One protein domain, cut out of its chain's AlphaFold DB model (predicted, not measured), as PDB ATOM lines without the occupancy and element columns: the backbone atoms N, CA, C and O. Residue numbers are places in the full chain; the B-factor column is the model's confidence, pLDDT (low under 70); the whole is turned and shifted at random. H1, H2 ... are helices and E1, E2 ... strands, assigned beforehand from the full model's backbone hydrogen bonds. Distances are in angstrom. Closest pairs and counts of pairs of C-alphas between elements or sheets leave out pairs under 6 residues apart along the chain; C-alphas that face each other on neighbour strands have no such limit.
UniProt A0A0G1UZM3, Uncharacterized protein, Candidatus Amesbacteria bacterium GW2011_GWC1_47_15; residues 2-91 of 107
ATOM      1  N   ASN A   2       8.088  -0.148  31.326       97.00
ATOM      2  CA  ASN A   2       9.246  -0.891  30.783       97.00
ATOM      3  C   ASN A   2       9.145  -1.215  29.281       97.00
ATOM      4  O   ASN A   2      10.097  -0.975  28.552       97.00
ATOM      5  N   ALA A   3       7.966  -1.605  28.784       97.06
ATOM      6  CA  ALA A   3       7.713  -1.753  27.345       97.06
ATOM      7  C   ALA A   3       8.092  -0.509  26.515       97.06
ATOM      8  O   ALA A   3       8.687  -0.623  25.451       97.06
ATOM      9  N   ALA A   4       7.782   0.692  27.011       97.19
ATOM     10  CA  ALA A   4       8.087   1.941  26.321       97.19
ATOM     11  C   ALA A   4       9.592   2.250  26.308       97.19
ATOM     12  O   ALA A   4      10.076   2.835  25.344       97.19
ATOM     13  N   ILE A   5      10.327   1.813  27.336       97.44
ATOM     14  CA  ILE A   5      11.794   1.893  27.388       97.44
ATOM     15  C   ILE A   5      12.404   0.968  26.333       97.44
ATOM     16  O   ILE A   5      13.244   1.414  25.558       97.44
ATOM     17  N   VAL A   6      11.935  -0.283  26.244       97.88
ATOM     18  CA  VAL A   6      12.405  -1.245  25.230       97.88
ATOM     19  C   VAL A   6      12.147  -0.716  23.819       97.88
ATOM     20  O   VAL A   6      13.062  -0.669  23.000       97.88
ATOM     21  N   VAL A   7      10.929  -0.231  23.548       97.81
ATOM     22  CA  VAL A   7      10.585   0.356  22.244       97.81
ATOM     23  C   VAL A   7      11.459   1.571  21.927       97.81
ATOM     24  O   VAL A   7      11.957   1.683  20.809       97.81
ATOM     25  N   ALA A   8      11.670   2.469  22.892       97.00
ATOM     26  CA  ALA A   8      12.488   3.663  22.690       97.00
ATOM     27  C   ALA A   8      13.978   3.352  22.492       97.00
ATOM     28  O   ALA A   8      14.646   4.065  21.749       97.00
ATOM     29  N   GLY A   9      14.478   2.292  23.124       96.19
ATOM     30  CA  GLY A   9      15.846   1.809  22.972       96.19
ATOM     31  C   GLY A   9      16.089   0.976  21.711       96.19
ATOM     32  O   GLY A   9      17.208   0.505  21.526       96.19
ATOM     33  N   GLY A  10      15.072   0.774  20.863       96.06
ATOM     34  CA  GLY A  10      15.178  -0.060  19.661       96.06
ATOM     35  C   GLY A  10      15.337  -1.553  19.957       96.06
ATOM     36  O   GLY A  10      15.907  -2.273  19.143       96.06
ATOM     37  N   GLY A  11      14.877  -2.008  21.126       94.50
ATOM     38  CA  GLY A  11      14.960  -3.404  21.545       94.50
ATOM     39  C   GLY A  11      13.987  -4.330  20.819       94.50
ATOM     40  O   GLY A  11      13.152  -3.897  20.020       94.50
ATOM     41  N   ASP A  12      14.077  -5.622  21.141       94.50
ATOM     42  CA  ASP A  12      13.135  -6.623  20.646       94.50
ATOM     43  C   ASP A  12      11.706  -6.305  21.124       94.50
ATOM     44  O   ASP A  12      11.466  -5.966  22.282       94.50
ATOM     45  N   MET A  13      10.748  -6.378  20.203       94.06
ATOM     46  CA  MET A  13       9.337  -6.082  20.455       94.06
ATOM     47  C   MET A  13       8.455  -7.334  20.390       94.06
ATOM     48  O   MET A  13       7.256  -7.233  20.654       94.06
ATOM     49  N   SER A  14       9.032  -8.499  20.069       92.44
ATOM     50  CA  SER A  14       8.321  -9.766  19.840       92.44
ATOM     51  C   SER A  14       7.522 -10.262  21.048       92.44
ATOM     52  O   SER A  14       6.562 -11.006  20.885       92.44
ATOM     53  N   GLY A  15       7.880  -9.822  22.259       92.19
ATOM     54  CA  GLY A  15       7.170 -10.167  23.489       92.19
ATOM     55  C   GLY A  15       6.373  -9.025  24.124       92.19
ATOM     56  O   GLY A  15       5.851  -9.199  25.227       92.19
ATOM     57  N   ILE A  16       6.242  -7.858  23.478       93.62
ATOM     58  CA  ILE A  16       5.535  -6.683  24.034       93.62
ATOM     59  C   ILE A  16       4.008  -6.806  23.851       93.62
ATOM     60  O   ILE A  16       3.323  -5.848  23.534       93.62
ATOM     61  N   PHE A  17       3.446  -7.987  24.092       91.19
ATOM     62  CA  PHE A  17       2.005  -8.255  24.006       91.19
ATOM     63  C   PHE A  17       1.378  -8.385  25.396       91.19
ATOM     64  O   PHE A  17       2.111  -8.658  26.346       91.19
ATOM     65  N   PRO A  18       0.063  -8.177  25.574       89.50
ATOM     66  CA  PRO A  18      -0.608  -8.457  26.842       89.50
ATOM     67  C   PRO A  18      -0.359  -9.908  27.289       89.50
ATOM     68  O   PRO A  18      -0.347 -10.816  26.467       89.50
ATOM     69  N   GLU A  19      -0.147 -10.155  28.585       87.25
ATOM     70  CA  GLU A  19       0.105 -11.524  29.085       87.25
ATOM     71  C   GLU A  19      -1.113 -12.443  28.922       87.25
ATOM     72  O   GLU A  19      -0.969 -13.655  28.772       87.25
ATOM     73  N   ASP A  20      -2.309 -11.860  28.901       82.81
ATOM     74  CA  ASP A  20      -3.589 -12.526  28.692       82.81
ATOM     75  C   ASP A  20      -3.917 -12.774  27.212       82.81
ATOM     76  O   ASP A  20      -4.935 -13.404  26.925       82.81
ATOM     77  N   VAL A  21      -3.059 -12.361  26.266       81.31
ATOM     78  CA  VAL A  21      -3.284 -12.538  24.816       81.31
ATOM     79  C   VAL A  21      -3.567 -13.997  24.438       81.31
ATOM     80  O   VAL A  21      -4.405 -14.256  23.576       81.31
ATOM     81  N   ARG A  22      -2.966 -14.951  25.164       75.12
ATOM     82  CA  ARG A  22      -3.180 -16.394  24.974       75.12
ATOM     83  C   ARG A  22      -4.633 -16.813  25.175       75.12
ATOM     84  O   ARG A  22      -5.130 -17.680  24.469       75.12
ATOM     85  N   SER A  23      -5.337 -16.152  26.095       75.56
ATOM     86  CA  SER A  23      -6.761 -16.410  26.339       75.56
ATOM     87  C   SER A  23      -7.670 -15.899  25.215       75.56
ATOM     88  O   SER A  23      -8.812 -16.336  25.116       75.56
ATOM     89  N   CYS A  24      -7.170 -14.990  24.368       68.19
ATOM     90  CA  CYS A  24      -7.925 -14.372  23.278       68.19
ATOM     91  C   CYS A  24      -7.616 -14.981  21.900       68.19
ATOM     92  O   CYS A  24      -8.542 -15.167  21.116       68.19
ATOM     93  N   TRP A  25      -6.347 -15.281  21.599       69.75
ATOM     94  CA  TRP A  25      -5.898 -15.692  20.254       69.75
ATOM     95  C   TRP A  25      -5.237 -17.081  20.198       69.75
ATOM     96  O   TRP A  25      -4.853 -17.528  19.121       69.75
ATOM     97  N   GLY A  26      -5.160 -17.793  21.330       68.69
ATOM     98  CA  GLY A  26      -4.580 -19.134  21.429       68.69
ATOM     99  C   GLY A  26      -3.097 -19.153  21.819       68.69
ATOM    100  O   GLY A  26      -2.463 -18.122  22.037       68.69
ATOM    101  N   ASP A  27      -2.537 -20.360  21.932       70.50
ATOM    102  CA  ASP A  27      -1.218 -20.612  22.540       70.50
ATOM    103  C   ASP A  27      -0.004 -20.261  21.658       70.50
ATOM    104  O   ASP A  27       1.138 -20.454  22.077       70.50
ATOM    105  N   SER A  28      -0.210 -19.756  20.438       72.25
ATOM    106  CA  SER A  28       0.888 -19.440  19.510       72.25
ATOM    107  C   SER A  28       1.666 -18.175  19.878       72.25
ATOM    108  O   SER A  28       2.798 -18.009  19.425       72.25
ATOM    109  N   ASP A  29       1.088 -17.303  20.707       77.56
ATOM    110  CA  ASP A  29       1.745 -16.080  21.155       77.56
ATOM    111  C   ASP A  29       2.509 -16.295  22.468       77.56
ATOM    112  O   ASP A  29       2.012 -16.854  23.457       77.56
ATOM    113  N   ASN A  30       3.741 -15.783  22.509       86.50
ATOM    114  CA  ASN A  30       4.611 -15.862  23.678       86.50
ATOM    115  C   ASN A  30       4.880 -14.467  24.273       86.50
ATOM    116  O   ASN A  30       5.991 -13.946  24.136       86.50
ATOM    117  N   PRO A  31       3.879 -13.833  24.918       91.44
ATOM    118  CA  PRO A  31       4.071 -12.538  25.557       91.44
ATOM    119  C   PRO A  31       5.121 -12.643  26.665       91.44
ATOM    120  O   PRO A  31       5.165 -13.616  27.422       91.44
ATOM    121  N   TRP A  32       5.937 -11.606  26.813       93.81
ATOM    122  CA  TRP A  32       6.836 -11.511  27.952       93.81
ATOM    123  C   TRP A  32       6.047 -11.259  29.232       93.81
ATOM    124  O   TRP A  32       5.210 -10.348  29.308       93.81
ATOM    125  N   SER A  33       6.394 -12.020  30.267       93.12
ATOM    126  CA  SER A  33       6.017 -11.705  31.642       93.12
ATOM    127  C   SER A  33       6.527 -10.318  32.050       93.12
ATOM    128  O   SER A  33       7.470  -9.774  31.462       93.12
ATOM    129  N   LYS A  34       5.947  -9.747  33.110       92.44
ATOM    130  CA  LYS A  34       6.413  -8.475  33.693       92.44
ATOM    131  C   LYS A  34       7.916  -8.469  33.984       92.44
ATOM    132  O   LYS A  34       8.564  -7.448  33.763       92.44
ATOM    133  N   GLU A  35       8.464  -9.593  34.442       95.19
ATOM    134  CA  GLU A  35       9.883  -9.726  34.787       95.19
ATOM    135  C   GLU A  35      10.782  -9.802  33.548       95.19
ATOM    136  O   GLU A  35      11.813  -9.135  33.494       95.19
ATOM    137  N   GLN A  36      10.371 -10.537  32.510       95.81
ATOM    138  CA  GLN A  36      11.084 -10.548  31.227       95.81
ATOM    139  C   GLN A  36      11.080  -9.160  30.580       95.81
ATOM    140  O   GLN A  36      12.112  -8.700  30.103       95.81
ATOM    141  N   MET A  37       9.951  -8.448  30.639       95.88
ATOM    142  CA  MET A  37       9.837  -7.068  30.164       95.88
ATOM    143  C   MET A  37      10.743  -6.106  30.946       95.88
ATOM    144  O   MET A  37      11.341  -5.201  30.366       95.88
ATOM    145  N   ALA A  38      10.826  -6.269  32.271       95.88
ATOM    146  CA  ALA A  38      11.729  -5.492  33.112       95.88
ATOM    147  C   ALA A  38      13.194  -5.795  32.769       95.88
ATOM    148  O   ALA A  38      13.967  -4.867  32.565       95.88
ATOM    149  N   SER A  39      13.541  -7.072  32.612       96.62
ATOM    150  CA  SER A  39      14.886  -7.513  32.226       96.62
ATOM    151  C   SER A  39      15.282  -7.009  30.835       96.62
ATOM    152  O   SER A  39      16.399  -6.545  30.646       96.62
ATOM    153  N   ALA A  40      14.359  -7.003  29.870       96.31
ATOM    154  CA  ALA A  40      14.596  -6.403  28.559       96.31
ATOM    155  C   ALA A  40      14.884  -4.896  28.669       96.31
ATOM    156  O   ALA A  40      15.778  -4.384  28.000       96.31
ATOM    157  N   ALA A  41      14.177  -4.181  29.551       97.06
ATOM    158  CA  ALA A  41      14.445  -2.766  29.805       97.06
ATOM    159  C   ALA A  41      15.813  -2.517  30.470       97.06
ATOM    160  O   ALA A  41      16.340  -1.408  30.346       97.06
ATOM    161  N   ASP A  42      16.423  -3.516  31.120       96.50
ATOM    162  CA  ASP A  42      17.769  -3.368  31.685       96.50
ATOM    163  C   ASP A  42      18.831  -3.099  30.623       96.50
ATOM    164  O   ASP A  42      19.685  -2.230  30.812       96.50
ATOM    165  N   SER A  43      18.696  -3.724  29.456       95.44
ATOM    166  CA  SER A  43      19.558  -3.479  28.294       95.44
ATOM    167  C   SER A  43      19.387  -2.084  27.677       95.44
ATOM    168  O   SER A  43      20.205  -1.668  26.862       95.44
ATOM    169  N   HIS A  44      18.344  -1.340  28.060       95.12
ATOM    170  CA  HIS A  44      17.987  -0.033  27.491       95.12
ATOM    171  C   HIS A  44      17.992   1.085  28.537       95.12
ATOM    172  O   HIS A  44      17.210   2.034  28.482       95.12
ATOM    173  N   GLY A  45      18.905   0.971  29.500       90.19
ATOM    174  CA  GLY A  45      19.154   1.972  30.527       90.19
ATOM    175  C   GLY A  45      18.768   1.508  31.922       90.19
ATOM    176  O   GLY A  45      19.270   2.096  32.877       90.19
ATOM    177  N   GLY A  46      17.950   0.464  32.076       93.81
ATOM    178  CA  GLY A  46      17.530  -0.091  33.367       93.81
ATOM    179  C   GLY A  46      16.013  -0.071  33.571       93.81
ATOM    180  O   GLY A  46      15.320   0.876  33.183       93.81
ATOM    181  N   ARG A  47      15.498  -1.098  34.247       96.44
ATOM    182  CA  ARG A  47      14.075  -1.246  34.574       96.44
ATOM    183  C   ARG A  47      13.526  -0.133  35.474       96.44
ATOM    184  O   ARG A  47      14.208   0.394  36.354       96.44
ATOM    185  N   VAL A  48      12.241   0.167  35.299       96.81
ATOM    186  CA  VAL A  48      11.424   0.975  36.213       96.81
ATOM    187  C   VAL A  48      10.549   0.047  37.049       96.81
ATOM    188  O   VAL A  48       9.858  -0.819  36.507       96.81
ATOM    189  N   THR A  49      10.547   0.257  38.365       96.69
ATOM    190  CA  THR A  49       9.706  -0.480  39.323       96.69
ATOM    191  C   THR A  49       8.619   0.396  39.935       96.69
ATOM    192  O   THR A  49       7.563  -0.117  40.302       96.69
ATOM    193  N   SER A  50       8.814   1.718  39.989       96.31
ATOM    194  CA  SER A  50       7.778   2.652  40.428       96.31
ATOM    195  C   SER A  50       7.806   3.967  39.649       96.31
ATOM    196  O   SER A  50       8.846   4.427  39.178       96.31
ATOM    197  N   VAL A  51       6.623   4.564  39.504       97.12
ATOM    198  CA  VAL A  51       6.399   5.870  38.873       97.12
ATOM    199  C   VAL A  51       5.655   6.738  39.878       97.12
ATOM    200  O   VAL A  51       4.591   6.326  40.347       97.12
ATOM    201  N   SER A  52       6.193   7.912  40.199       97.25
ATOM    202  CA  SER A  52       5.623   8.857  41.169       97.25
ATOM    203  C   SER A  52       4.797   9.962  40.513       97.25
ATOM    204  O   SER A  52       3.789  10.365  41.082       97.25
ATOM    205  N   SER A  53       5.154  10.405  39.308       97.38
ATOM    206  CA  SER A  53       4.386  11.399  38.550       97.38
ATOM    207  C   SER A  53       4.578  11.239  37.044       97.38
ATOM    208  O   SER A  53       5.501  10.558  36.585       97.38
ATOM    209  N   VAL A  54       3.682  11.858  36.277       97.62
ATOM    210  CA  VAL A  54       3.752  11.934  34.818       97.62
ATOM    211  C   VAL A  54       3.429  13.356  34.366       97.62
ATOM    212  O   VAL A  54       2.521  13.987  34.904       97.62
ATOM    213  N   ARG A  55       4.172  13.848  33.376       97.31
ATOM    214  CA  ARG A  55       3.878  15.078  32.638       97.31
ATOM    215  C   ARG A  55       3.908  14.777  31.147       97.31
ATOM    216  O   ARG A  55       4.785  14.056  30.672       97.31
ATOM    217  N   VAL A  56       2.964  15.346  30.411       97.88
ATOM    218  CA  VAL A  56       2.868  15.197  28.960       97.88
ATOM    219  C   VAL A  56       3.134  16.539  28.293       97.88
ATOM    220  O   VAL A  56       2.657  17.577  28.748       97.88
ATOM    221  N   GLU A  57       3.919  16.515  27.222       98.06
ATOM    222  CA  GLU A  57       4.164  17.668  26.361       98.06
ATOM    223  C   GLU A  57       3.512  17.430  25.005       98.06
ATOM    224  O   GLU A  57       3.824  16.453  24.316       98.06
ATOM    225  N   HIS A  58       2.620  18.331  24.603       97.44
ATOM    226  CA  HIS A  58       1.981  18.294  23.291       97.44
ATOM    227  C   HIS A  58       2.775  19.127  22.279       97.44
ATOM    228  O   HIS A  58       3.273  20.206  22.600       97.44
ATOM    229  N   GLY A  59       2.916  18.606  21.062       92.00
ATOM    230  CA  GLY A  59       3.526  19.307  19.936       92.00
ATOM    231  C   GLY A  59       2.527  20.213  19.214       92.00
ATOM    232  O   GLY A  59       1.314  20.011  19.278       92.00
ATOM    233  N   SER A  60       3.039  21.193  18.470       91.81
ATOM    234  CA  SER A  60       2.232  22.122  17.662       91.81
ATOM    235  C   SER A  60       1.582  21.477  16.430       91.81
ATOM    236  O   SER A  60       0.679  22.049  15.831       91.81
ATOM    237  N   ASN A  61       2.015  20.274  16.061       92.62
ATOM    238  CA  ASN A  61       1.524  19.479  14.936       92.62
ATOM    239  C   ASN A  61       0.385  18.514  15.314       92.62
ATOM    240  O   ASN A  61       0.099  17.585  14.564       92.62
ATOM    241  N   GLY A  62      -0.248  18.701  16.477       93.12
ATOM    242  CA  GLY A  62      -1.391  17.886  16.889       93.12
ATOM    243  C   GLY A  62      -1.024  16.450  17.261       93.12
ATOM    244  O   GLY A  62      -1.845  15.554  17.101       93.12
ATOM    245  N   ILE A  63       0.194  16.220  17.762       96.19
ATOM    246  CA  ILE A  63       0.604  14.952  18.380       96.19
ATOM    247  C   ILE A  63       1.156  15.211  19.777       96.19
ATOM    248  O   ILE A  63       1.608  16.310  20.102       96.19
ATOM    249  N   THR A  64       1.186  14.178  20.603       98.00
ATOM    250  CA  THR A  64       1.960  14.204  21.837       98.00
ATOM    251  C   THR A  64       3.444  14.105  21.495       98.00
ATOM    252  O   THR A  64       3.881  13.161  20.841       98.00
ATOM    253  N   SER A  65       4.223  15.097  21.922       98.06
ATOM    254  CA  SER A  65       5.661  15.159  21.669       98.06
ATOM    255  C   SER A  65       6.402  14.187  22.583       98.06
ATOM    256  O   SER A  65       7.153  13.329  22.110       98.06
ATOM    257  N   ARG A  66       6.163  14.275  23.902       97.75
ATOM    258  CA  ARG A  66       6.862  13.465  24.912       97.75
ATOM    259  C   ARG A  66       5.973  13.166  26.116       97.75
ATOM    260  O   ARG A  66       5.148  13.985  26.514       97.75
ATOM    261  N   ALA A  67       6.195  12.000  26.713       97.69
ATOM    262  CA  ALA A  67       5.696  11.619  28.025       97.69
ATOM    263  C   ALA A  67       6.890  11.481  28.977       97.69
ATOM    264  O   ALA A  67       7.833  10.734  28.707       97.69
ATOM    265  N   ILE A  68       6.857  12.235  30.068       98.00
ATOM    266  CA  ILE A  68       7.952  12.371  31.023       98.00
ATOM    267  C   ILE A  68       7.488  11.790  32.352       98.00
ATOM    268  O   ILE A  68       6.473  12.218  32.903       98.00
ATOM    269  N   PHE A  69       8.221  10.804  32.854       97.81
ATOM    270  CA  PHE A  69       7.869  10.057  34.055       97.81
ATOM    271  C   PHE A  69       8.913  10.287  35.138       97.81
ATOM    272  O   PHE A  69      10.098  10.040  34.915       97.81
ATOM    273  N   SER A  70       8.469  10.667  36.333       97.88
ATOM    274  CA  SER A  70       9.315  10.603  37.526       97.88
ATOM    275  C   SER A  70       9.269   9.181  38.070       97.88
ATOM    276  O   SER A  70       8.186   8.649  38.326       97.88
ATOM    277  N   THR A  71      10.426   8.542  38.219       97.25
ATOM    278  CA  THR A  71      10.520   7.119  38.571       97.25
ATOM    279  C   THR A  71      11.530   6.868  39.688       97.25
ATOM    280  O   THR A  71      12.292   7.760  40.062       97.25
ATOM    281  N   ASN A  72      11.598   5.628  40.185       96.06
ATOM    282  CA  ASN A  72      12.622   5.191  41.147       96.06
ATOM    283  C   ASN A  72      14.074   5.334  40.649       96.06
ATOM    284  O   ASN A  72      15.000   5.206  41.441       96.06
ATOM    285  N   ARG A  73      14.275   5.558  39.348       94.25
ATOM    286  CA  ARG A  73      15.589   5.701  38.703       94.25
ATOM    287  C   ARG A  73      15.806   7.100  38.112       94.25
ATOM    288  O   ARG A  73      16.609   7.266  37.200       94.25
ATOM    289  N   GLY A  74      15.063   8.090  38.604       95.75
ATOM    290  CA  GLY A  74      15.069   9.455  38.083       95.75
ATOM    291  C   GLY A  74      14.031   9.680  36.985       95.75
ATOM    292  O   GLY A  74      13.052   8.935  36.862       95.75
ATOM    293  N   GLU A  75      14.225  10.742  36.210       96.38
ATOM    294  CA  GLU A  75      13.314  11.111  35.131       96.38
ATOM    295  C   GLU A  75      13.547  10.235  33.894       96.38
ATOM    296  O   GLU A  75      14.674  10.067  33.426       96.38
ATOM    297  N   VAL A  76      12.467   9.676  33.350       97.25
ATOM    298  CA  VAL A  76      12.491   8.931  32.091       97.25
ATOM    299  C   VAL A  76      11.594   9.640  31.089       97.25
ATOM    300  O   VAL A  76      10.382   9.736  31.280       97.25
ATOM    301  N   SER A  77      12.194  10.117  30.001       97.19
ATOM    302  CA  SER A  77      11.493  10.793  28.911       97.19
ATOM    303  C   SER A  77      11.333   9.858  27.716       97.19
ATOM    304  O   SER A  77      12.321   9.374  27.164       97.19
ATOM    305  N   ILE A  78      10.092   9.627  27.294       97.94
ATOM    306  CA  ILE A  78       9.740   8.797  26.137       97.94
ATOM    307  C   ILE A  78       9.069   9.684  25.086       97.94
ATOM    308  O   ILE A  78       8.206  10.494  25.420       97.94
ATOM    309  N   SER A  79       9.437   9.543  23.810       98.00
ATOM    310  CA  SER A  79       8.721  10.237  22.730       98.00
ATOM    311  C   SER A  79       7.271   9.747  22.641       98.00
ATOM    312  O   SER A  79       6.983   8.572  22.881       98.00
ATOM    313  N   GLY A  80       6.344  10.626  22.265       97.69
ATOM    314  CA  GLY A  80       4.932  10.258  22.165       97.69
ATOM    315  C   GLY A  80       4.694   9.118  21.174       97.69
ATOM    316  O   GLY A  80       3.902   8.227  21.454       97.69
ATOM    317  N   VAL A  81       5.460   9.065  20.080       97.19
ATOM    318  CA  VAL A  81       5.407   7.975  19.089       97.19
ATOM    319  C   VAL A  81       5.827   6.630  19.693       97.19
ATOM    320  O   VAL A  81       5.141   5.625  19.498       97.19
ATOM    321  N   ASN A  82       6.919   6.595  20.462       97.94
ATOM    322  CA  ASN A  82       7.382   5.356  21.089       97.94
ATOM    323  C   ASN A  82       6.424   4.899  22.189       97.94
ATOM    324  O   ASN A  82       6.140   3.707  22.299       97.94
ATOM    325  N   PHE A  83       5.875   5.840  22.963       97.69
ATOM    326  CA  PHE A  83       4.857   5.520  23.957       97.69
ATOM    327  C   PHE A  83       3.576   4.993  23.299       97.69
ATOM    328  O   PHE A  83       3.070   3.957  23.719       97.69
ATOM    329  N   TYR A  84       3.093   5.653  22.243       97.38
ATOM    330  CA  TYR A  84       1.936   5.228  21.455       97.38
ATOM    331  C   TYR A  84       2.096   3.791  20.951       97.38
ATOM    332  O   TYR A  84       1.219   2.952  21.162       97.38
ATOM    333  N   LYS A  85       3.251   3.490  20.344       97.25
ATOM    334  CA  LYS A  85       3.570   2.149  19.848       97.25
ATOM    335  C   LYS A  85       3.592   1.126  20.984       97.25
ATOM    336  O   LYS A  85       2.917   0.106  20.892       97.25
ATOM    337  N   ALA A  86       4.322   1.406  22.063       96.94
ATOM    338  CA  ALA A  86       4.429   0.497  23.201       96.94
ATOM    339  C   ALA A  86       3.081   0.249  23.894       96.94
ATOM    340  O   ALA A  86       2.801  -0.878  24.296       96.94
ATOM    341  N   PHE A  87       2.247   1.285  24.028       95.75
ATOM    342  CA  PHE A  87       0.912   1.163  24.605       95.75
ATOM    343  C   PHE A  87       0.037   0.262  23.741       95.75
ATOM    344  O   PHE A  87      -0.502  -0.707  24.254       95.75
ATOM    345  N   ASN A  88      -0.055   0.528  22.436       94.88
ATOM    346  CA  ASN A  88      -0.920  -0.247  21.546       94.88
ATOM    347  C   ASN A  88      -0.470  -1.704  21.375       94.88
ATOM    348  O   ASN A  88      -1.323  -2.566  21.204       94.88
ATOM    349  N   LEU A  89       0.833  -1.994  21.458       93.38
ATOM    350  CA  LEU A  89       1.323  -3.377  21.472       93.38
ATOM    351  C   LEU A  89       0.888  -4.126  22.741       93.38
ATOM    352  O   LEU A  89       0.514  -5.291  22.667       93.38
ATOM    353  N   ARG A  90       0.909  -3.454  23.901       91.81
ATOM    354  CA  ARG A  90       0.704  -4.064  25.229       91.81
ATOM    355  C   ARG A  90      -0.722  -3.894  25.776       91.81
ATOM    356  O   ARG A  90      -1.005  -4.394  26.863       91.81
ATOM    357  N   ALA A  91      -1.599  -3.157  25.100       90.69
ATOM    358  CA  ALA A  91      -2.925  -2.820  25.609       90.69
ATOM    359  C   ALA A  91      -3.856  -4.052  25.613       90.69
ATOM    360  O   ALA A  91      -4.076  -4.652  24.559       90.69
TER     361      ALA A  91
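AT A GLANCE: This is residues 2 to 91 of the 107 residues of an uncharacterized protein of Candidatus Amesbacteria bacterium GW2011_GWC1_47_15 (UniProt A0A0G1UZM3). A three-stranded sheet makes a wall at one end, and helix H4 stands out from it; the short helix H1 sits in the middle, packed between H4 and H3. At the far end a loop with H2 reaches away from this body, and residues 23 to 28 stick out. The 90 printed residues hold four named helices and three strands in the order H1 H2 H3 E1 E2 E3 H4, a mixed class. The sheet, E1 E2 E3, is antiparallel. The whole is compact, with a radius of gyration of the C-alphas of 13.8 A and spans of 42 by 29 by 22 A.

IN THESE COORDINATES: H1, residues 2 to 8, begins at C-alpha 2 (9.246, -0.891, 30.783). H2 is residues 21 to 25, and H3 residues 34 to 42, 12.6 A long. E1, residues 51 to 58, is 20.4 A long; E2, residues 64 to 71, 20.1 A; E3, residues 74 to 79, 16.6 A. H4, residues 80 to 90, 15.2 A, ends at C-alpha 90 (0.704, -4.064, 25.229).

HOW THE PARTS SIT: H1 touches H3 at a steep tilt of 40 degrees, the same way; their closest C-alphas, of Val 6 and Ala 41, are 5.2 A apart. H1 touches H4 at a steep tilt of 49 degrees, opposite ways; the closest C-alphas, of Ala 4 and Ala 86, are 5.0 A apart. H1 only grazes the sheet, with residues 4 to 8. H2 touches no helix. E1, E2 and E3 form a meander, each strand the antiparallel neighbour of the one before, in two hairpins. N 55 and O 68 are 2.9 A apart, and N 69 and O 76 2.9 A, within hydrogen-bond range. H4 stands up from the sheet, at a height over the sheet of 9.5 A. In H1, H2, H3 and H4 every O i to N i+4 pair is within hydrogen-bond range.

THE WHOLE: The C-alphas farthest apart, of Asp 27 and Ser 60, are 43.1 A apart. The printed part has no cut. The link from H1 to H2, 12 residues, is long. Mean pLDDT of the printed part is 93.1; residues 24 to 26 are under 70.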